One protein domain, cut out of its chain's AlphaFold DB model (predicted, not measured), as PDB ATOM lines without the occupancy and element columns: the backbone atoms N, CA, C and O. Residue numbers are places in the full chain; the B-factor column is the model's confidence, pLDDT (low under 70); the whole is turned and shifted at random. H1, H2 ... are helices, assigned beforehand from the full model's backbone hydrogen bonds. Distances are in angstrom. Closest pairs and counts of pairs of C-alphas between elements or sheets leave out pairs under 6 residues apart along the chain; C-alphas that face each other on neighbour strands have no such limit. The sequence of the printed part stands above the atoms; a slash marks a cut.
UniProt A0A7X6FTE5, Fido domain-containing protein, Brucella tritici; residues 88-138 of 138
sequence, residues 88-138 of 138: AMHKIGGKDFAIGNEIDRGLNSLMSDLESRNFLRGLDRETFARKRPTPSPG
ATOM      1  N   ALA A  88      41.059 -30.581  -4.902       95.06
ATOM      2  CA  ALA A  88      41.901 -29.582  -4.245       95.06
ATOM      3  C   ALA A  88      41.432 -28.160  -4.589       95.06
ATOM      4  O   ALA A  88      41.138 -27.864  -5.743       95.06
ATOM      5  N   MET A  89      41.378 -27.290  -3.579       92.88
ATOM      6  CA  MET A  89      41.190 -25.849  -3.741       92.88
ATOM      7  C   MET A  89      42.227 -25.130  -2.884       92.88
ATOM      8  O   MET A  89      42.323 -25.381  -1.679       92.88
ATOM      9  N   HIS A  90      42.969 -24.221  -3.506       91.06
ATOM     10  CA  HIS A  90      44.008 -23.445  -2.844       91.06
ATOM     11  C   HIS A  90      43.471 -22.072  -2.474       91.06
ATOM     12  O   HIS A  90      42.880 -21.373  -3.300       91.06
ATOM     13  N   LYS A  91      43.671 -21.674  -1.219       89.31
ATOM     14  CA  LYS A  91      43.286 -20.340  -0.765       89.31
ATOM     15  C   LYS A  91      44.431 -19.373  -1.034       89.31
ATOM     16  O   LYS A  91      45.535 -19.569  -0.532       89.31
ATOM     17  N   ILE A  92      44.161 -18.285  -1.752       88.62
ATOM     18  CA  ILE A  92      45.162 -17.234  -1.971       88.62
ATOM     19  C   ILE A  92      45.578 -16.648  -0.611       88.62
ATOM     20  O   ILE A  92      44.744 -16.148   0.143       88.62
ATOM     21  N   GLY A  93      46.872 -16.744  -0.288       87.75
ATOM     22  CA  GLY A  93      47.448 -16.188   0.939       87.75
ATOM     23  C   GLY A  93      47.028 -16.888   2.240       87.75
ATOM     24  O   GLY A  93      47.118 -16.279   3.304       87.75
ATOM     25  N   GLY A  94      46.550 -18.137   2.188       86.94
ATOM     26  CA  GLY A  94      46.110 -18.870   3.377       86.94
ATOM     27  C   GLY A  94      46.401 -20.368   3.327       86.94
ATOM     28  O   GLY A  94      46.989 -20.869   2.377       86.94
ATOM     29  N   LYS A  95      45.977 -21.087   4.375       86.88
ATOM     30  CA  LYS A  95      46.005 -22.554   4.385       86.88
ATOM     31  C   LYS A  95      45.002 -23.090   3.359       86.88
ATOM     32  O   LYS A  95      43.883 -22.579   3.277       86.88
ATOM     33  N   ASP A  96      45.413 -24.127   2.638       89.69
ATOM     34  CA  ASP A  96      44.565 -24.863   1.705       89.69
ATOM     35  C   ASP A  96      43.308 -25.431   2.374       89.69
ATOM     36  O   ASP A  96      43.270 -25.692   3.584       89.69
ATOM     37  N   PHE A  97      42.270 -25.627   1.562       94.31
ATOM     38  CA  PHE A  97      41.077 -26.356   1.978       94.31
ATOM     39  C   PHE A  97      41.353 -27.868   2.018       94.31
ATOM     40  O   PHE A  97      42.314 -28.343   1.420       94.31
ATOM     41  N   ALA A  98      40.482 -28.630   2.689       94.56
ATOM     42  CA  ALA A  98      40.560 -30.094   2.744       94.56
ATOM     43  C   ALA A  98      40.670 -30.718   1.339       94.56
ATOM     44  O   ALA A  98      39.933 -30.326   0.433       94.56
ATOM     45  N   ILE A  99      41.562 -31.687   1.146       95.75
ATOM     46  CA  ILE A  99      41.844 -32.283  -0.165       95.75
ATOM     47  C   ILE A  99      41.231 -33.686  -0.285       95.75
ATOM     48  O   ILE A  99      41.482 -34.571   0.535       95.75
ATOM     49  N   GLY A 100      40.445 -33.913  -1.342       95.88
ATOM     50  CA  GLY A 100      39.858 -35.220  -1.659       95.88
ATOM     51  C   GLY A 100      39.081 -35.811  -0.478       95.88
ATOM     52  O   GLY A 100      38.178 -35.175   0.057       95.88
ATOM     53  N   ASN A 101      39.478 -37.002  -0.023       95.94
ATOM     54  CA  ASN A 101      38.812 -37.719   1.074       95.94
ATOM     55  C   ASN A 101      38.949 -37.032   2.449       95.94
ATOM     56  O   ASN A 101      38.317 -37.456   3.417       95.94
ATOM     57  N   GLU A 102      39.772 -35.988   2.590       96.25
ATOM     58  CA  GLU A 102      39.742 -35.130   3.784       96.25
ATOM     59  C   GLU A 102      38.402 -34.409   3.945       96.25
ATOM     60  O   GLU A 102      38.009 -34.117   5.072       96.25
ATOM     61  N   ILE A 103      37.693 -34.155   2.842       96.94
ATOM     62  CA  ILE A 103      36.363 -33.539   2.862       96.94
ATOM     63  C   ILE A 103      35.385 -34.472   3.580       96.94
ATOM     64  O   ILE A 103      34.771 -34.059   4.563       96.94
ATOM     65  N   ASP A 104      35.320 -35.743   3.176       96.50
ATOM     66  CA  ASP A 104      34.453 -36.740   3.817       96.50
ATOM     67  C   ASP A 104      34.827 -36.960   5.283       96.50
ATOM     68  O   ASP A 104      33.959 -36.994   6.154       96.50
ATOM     69  N   ARG A 105      36.130 -37.060   5.589       96.06
ATOM     70  CA  ARG A 105      36.604 -37.199   6.976       96.06
ATOM     71  C   ARG A 105      36.189 -36.006   7.838       96.06
ATOM     72  O   ARG A 105      35.703 -36.201   8.950       96.06
ATOM     73  N   GLY A 106      36.361 -34.788   7.327       95.75
ATOM     74  CA  GLY A 106      35.989 -33.558   8.023       95.75
ATOM     75  C   GLY A 106      34.483 -33.445   8.249       95.75
ATOM     76  O   GLY A 106      34.062 -33.129   9.360       95.75
ATOM     77  N   LEU A 107      33.675 -33.764   7.232       96.19
ATOM     78  CA  LEU A 107      32.216 -33.796   7.339       96.19
ATOM     79  C   LEU A 107      31.768 -34.837   8.368       96.19
ATOM     80  O   LEU A 107      31.088 -34.484   9.326       96.19
ATOM     81  N   ASN A 108      32.225 -36.085   8.256       95.25
ATOM     82  CA  ASN A 108      31.860 -37.149   9.194       95.25
ATOM     83  C   ASN A 108      32.259 -36.812  10.638       95.25
ATOM     84  O   ASN A 108      31.471 -37.020  11.562       95.25
ATOM     85  N   SER A 109      33.453 -36.241  10.838       95.19
ATOM     86  CA  SER A 109      33.904 -35.778  12.154       95.19
ATOM     87  C   SER A 109      33.005 -34.671  12.704       95.19
ATOM     88  O   SER A 109      32.646 -34.721  13.878       95.19
ATOM     89  N   LEU A 110      32.648 -33.681  11.880       94.38
ATOM     90  CA  LEU A 110      31.795 -32.564  12.280       94.38
ATOM     91  C   LEU A 110      30.396 -33.041  12.674       94.38
ATOM     92  O   LEU A 110      29.897 -32.661  13.731       94.38
ATOM     93  N   MET A 111      29.769 -33.872  11.840       94.62
ATOM     94  CA  MET A 111      28.405 -34.346  12.086       94.62
ATOM     95  C   MET A 111      28.345 -35.226  13.342       94.62
ATOM     96  O   MET A 111      27.469 -35.029  14.183       94.62
ATOM     97  N   SER A 112      29.339 -36.098  13.550       94.00
ATOM     98  CA  SER A 112      29.445 -36.911  14.773       94.00
ATOM     99  C   SER A 112      29.645 -36.051  16.036       94.00
ATOM    100  O   SER A 112      29.051 -36.304  17.086       94.00
ATOM    101  N   ASP A 113      30.461 -34.993  15.950       93.44
ATOM    102  CA  ASP A 113      30.670 -34.027  17.042       93.44
ATOM    103  C   ASP A 113      29.397 -33.213  17.353       93.44
ATOM    104  O   ASP A 113      29.123 -32.875  18.508       93.44
ATOM    105  N   LEU A 114      28.579 -32.897  16.347       93.50
ATOM    106  CA  LEU A 114      27.277 -32.261  16.559       93.50
ATOM    107  C   LEU A 114      26.288 -33.214  17.236       93.50
ATOM    108  O   LEU A 114      25.681 -32.831  18.239       93.50
ATOM    109  N   GLU A 115      26.161 -34.442  16.736       93.62
ATOM    110  CA  GLU A 115      25.246 -35.451  17.277       93.62
ATOM    111  C   GLU A 115      25.568 -35.777  18.744       93.62
ATOM    112  O   GLU A 115      24.699 -35.667  19.611       93.62
ATOM    113  N   SER A 116      26.841 -36.054  19.058       94.12
ATOM    114  CA  SER A 116      27.297 -36.357  20.427       94.12
ATOM    115  C   SER A 116      27.032 -35.236  21.442       94.12
ATOM    116  O   SER A 116      26.982 -35.479  22.649       94.12
ATOM    117  N   ARG A 117      26.825 -34.002  20.969       92.31
ATOM    118  CA  ARG A 117      26.523 -32.823  21.794       92.31
ATOM    119  C   ARG A 117      25.066 -32.384  21.671       92.31
ATOM    120  O   ARG A 117      24.766 -31.212  21.917       92.31
ATOM    121  N   ASN A 118      24.170 -33.300  21.293       93.62
ATOM    122  CA  ASN A 118      22.735 -33.060  21.128       93.62
ATOM    123  C   ASN A 118      22.446 -31.867  20.197       93.62
ATOM    124  O   ASN A 118      21.594 -31.022  20.481       93.62
ATOM    125  N   PHE A 119      23.222 -31.744  19.117       93.06
ATOM    126  CA  PHE A 119      23.132 -30.655  18.140       93.06
ATOM    127  C   PHE A 119      23.207 -29.260  18.778       93.06
ATOM    128  O   PHE A 119      22.576 -28.313  18.313       93.06
ATOM    129  N   LEU A 120      23.955 -29.142  19.886       93.25
ATOM    130  CA  LEU A 120      24.101 -27.920  20.684       93.25
ATOM    131  C   LEU A 120      22.772 -27.372  21.247       93.25
ATOM    132  O   LEU A 120      22.699 -26.209  21.646       93.25
ATOM    133  N   ARG A 121      21.721 -28.200  21.311       92.69
ATOM    134  CA  ARG A 121      20.420 -27.836  21.886       92.69
ATOM    135  C   ARG A 121      20.466 -27.846  23.415       92.69
ATOM    136  O   ARG A 121      21.249 -28.570  24.027       92.69
ATOM    137  N   GLY A 122      19.586 -27.055  24.034       94.00
ATOM    138  CA  GLY A 122      19.457 -26.969  25.495       94.00
ATOM    139  C   GLY A 122      20.571 -26.179  26.193       94.00
ATOM    140  O   GLY A 122      20.661 -26.212  27.416       94.00
ATOM    141  N   LEU A 123      21.417 -25.478  25.434       93.69
ATOM    142  CA  LEU A 123      22.460 -24.601  25.962       93.69
ATOM    143  C   LEU A 123      21.930 -23.175  26.131       93.69
ATOM    144  O   LEU A 123      21.114 -22.710  25.332       93.69
ATOM    145  N   ASP A 124      22.433 -22.456  27.135       95.19
ATOM    146  CA  ASP A 124      22.240 -21.012  27.210       95.19
ATOM    147  C   ASP A 124      23.005 -20.300  26.078       95.19
ATOM    148  O   ASP A 124      23.916 -20.853  25.450       95.19
ATOM    149  N   ARG A 125      22.632 -19.045  25.820       93.25
ATOM    150  CA  ARG A 125      23.182 -18.242  24.721       93.25
ATOM    151  C   ARG A 125      24.705 -18.108  24.783       93.25
ATOM    152  O   ARG A 125      25.349 -18.159  23.735       93.25
ATOM    153  N   GLU A 126      25.279 -17.897  25.965       94.12
ATOM    154  CA  GLU A 126      26.723 -17.693  26.103       94.12
ATOM    155  C   GLU A 126      27.481 -18.996  25.858       94.12
ATOM    156  O   GLU A 126      28.471 -19.007  25.121       94.12
ATOM    157  N   THR A 127      26.983 -20.105  26.405       92.81
ATOM    158  CA  THR A 127      27.560 -21.435  26.180       92.81
ATOM    159  C   THR A 127      27.458 -21.852  24.716       92.81
ATOM    160  O   THR A 127      28.444 -22.331  24.152       92.81
ATOM    161  N   PHE A 128      26.307 -21.634  24.072       93.06
ATOM    162  CA  PHE A 128      26.125 -21.904  22.644       93.06
ATOM    163  C   PHE A 128      27.120 -21.102  21.792       93.06
ATOM    164  O   PHE A 128      27.831 -21.680  20.975       93.06
ATOM    165  N   ALA A 129      27.245 -19.791  22.032       91.12
ATOM    166  CA  ALA A 129      28.126 -18.918  21.254       91.12
ATOM    167  C   ALA A 129      29.623 -19.253  21.404       91.12
ATOM    168  O   ALA A 129      30.414 -18.989  20.497       91.12
ATOM    169  N   ARG A 130      30.035 -19.817  22.547       89.50
ATOM    170  CA  ARG A 130      31.435 -20.199  22.805       89.50
ATOM    171  C   ARG A 130      31.801 -21.571  22.243       89.50
ATOM    172  O   ARG A 130      32.979 -21.803  21.966       89.50
ATOM    173  N   LYS A 131      30.837 -22.480  22.074       83.19
ATOM    174  CA  LYS A 131      31.106 -23.812  21.525       83.19
ATOM    175  C   LYS A 131      31.328 -23.723  20.020       83.19
ATOM    176  O   LYS A 131      30.397 -23.562  19.242       83.19
ATOM    177  N   ARG A 132      32.584 -23.883  19.605       67.31
ATOM    178  CA  ARG A 132      32.924 -24.166  18.209       67.31
ATOM    179  C   ARG A 132      32.874 -25.680  18.005       67.31
ATOM    180  O   ARG A 132      33.381 -26.410  18.863       67.31
ATOM    181  N   PRO A 133      32.293 -26.179  16.908       62.16
ATOM    182  CA  PRO A 133      32.574 -27.535  16.475       62.16
ATOM    183  C   PRO A 133      34.081 -27.686  16.284       62.16
ATOM    184  O   PRO A 133      34.721 -26.819  15.682       62.16
ATOM    185  N   THR A 134      34.663 -28.723  16.872       56.19
ATOM    186  CA  THR A 134      36.101 -28.973  16.765       56.19
ATOM    187  C   THR A 134      36.322 -29.929  15.603       56.19
ATOM    188  O   THR A 134      35.921 -31.087  15.718       56.19
ATOM    189  N   PRO A 135      36.939 -29.503  14.485       50.16
ATOM    190  CA  PRO A 135      37.396 -30.468  13.499       50.16
ATOM    191  C   PRO A 135      38.476 -31.332  14.158       50.16
ATOM    192  O   PRO A 135      39.411 -30.798  14.762       50.16
ATOM    193  N   SER A 136      38.331 -32.658  14.086       42.62
ATOM    194  CA  SER A 136      39.368 -33.575  14.560       42.62
ATOM    195  C   SER A 136      40.690 -33.250  13.846       42.62
ATOM    196  O   SER A 136      40.658 -32.962  12.645       42.62
ATOM    197  N   PRO A 137      41.848 -33.256  14.537       43.53
ATOM    198  CA  PRO A 137      43.128 -33.102  13.861       43.53
ATOM    199  C   PRO A 137      43.281 -34.265  12.875       43.53
ATOM    200  O   PRO A 137      43.174 -35.428  13.265       43.53
ATOM    201  N   GLY A 138      43.403 -33.918  11.593       39.44
ATOM    202  CA  GLY A 138      43.653 -34.858  10.501       39.44
ATOM    203  C   GLY A 138      45.091 -35.339  10.455       39.44
ATOM    204  O   GLY A 138      45.960 -34.658  11.048       39.44
TER     205      GLY A 138
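What this domain is: This is residues 88 to 138 of the 138 residues of the protein "Fido domain-containing protein" of Brucella tritici (UniProt A0A7X6FTE5). From its first residue the printed part makes a U-shaped loop, residues 88 to 101, and runs on into the one long helix, H1. A link then leads away to the short helix H2, and residues 131 to 138 fold back toward H1, leaving a loose, open frame. The printed part has 51 residues with two named helices, H1 then H2, and no named strand; the class is all helix, though the helices hold 21 of the 51 residues. It is loose and elongated, with a radius of gyration of the C-alphas of 13.9 A and spans of 37 by 23 by 14 A.

How they stand to each other: H1, residues 102 to 116, and H2, residues 125 to 130, are apart, with no C-alpha of the one within 8 A of the other. A short link of 8 residues joins them. In both H1 and H2 every O i to N i+4 pair is within hydrogen-bond range.

Where its parts are: H1 begins at C-alpha 102 (39.742, -35.130, 3.784) and is 20.8 A long. H2 is 8.7 A long and ends at C-alpha 130 (31.435, -20.199, 22.805).

The domain as a whole: The C-alphas farthest apart, of Ile 92 and Gly 122, are 38.9 A apart. The printed part has no cut. Residues 132 to 138 have pLDDT under 70.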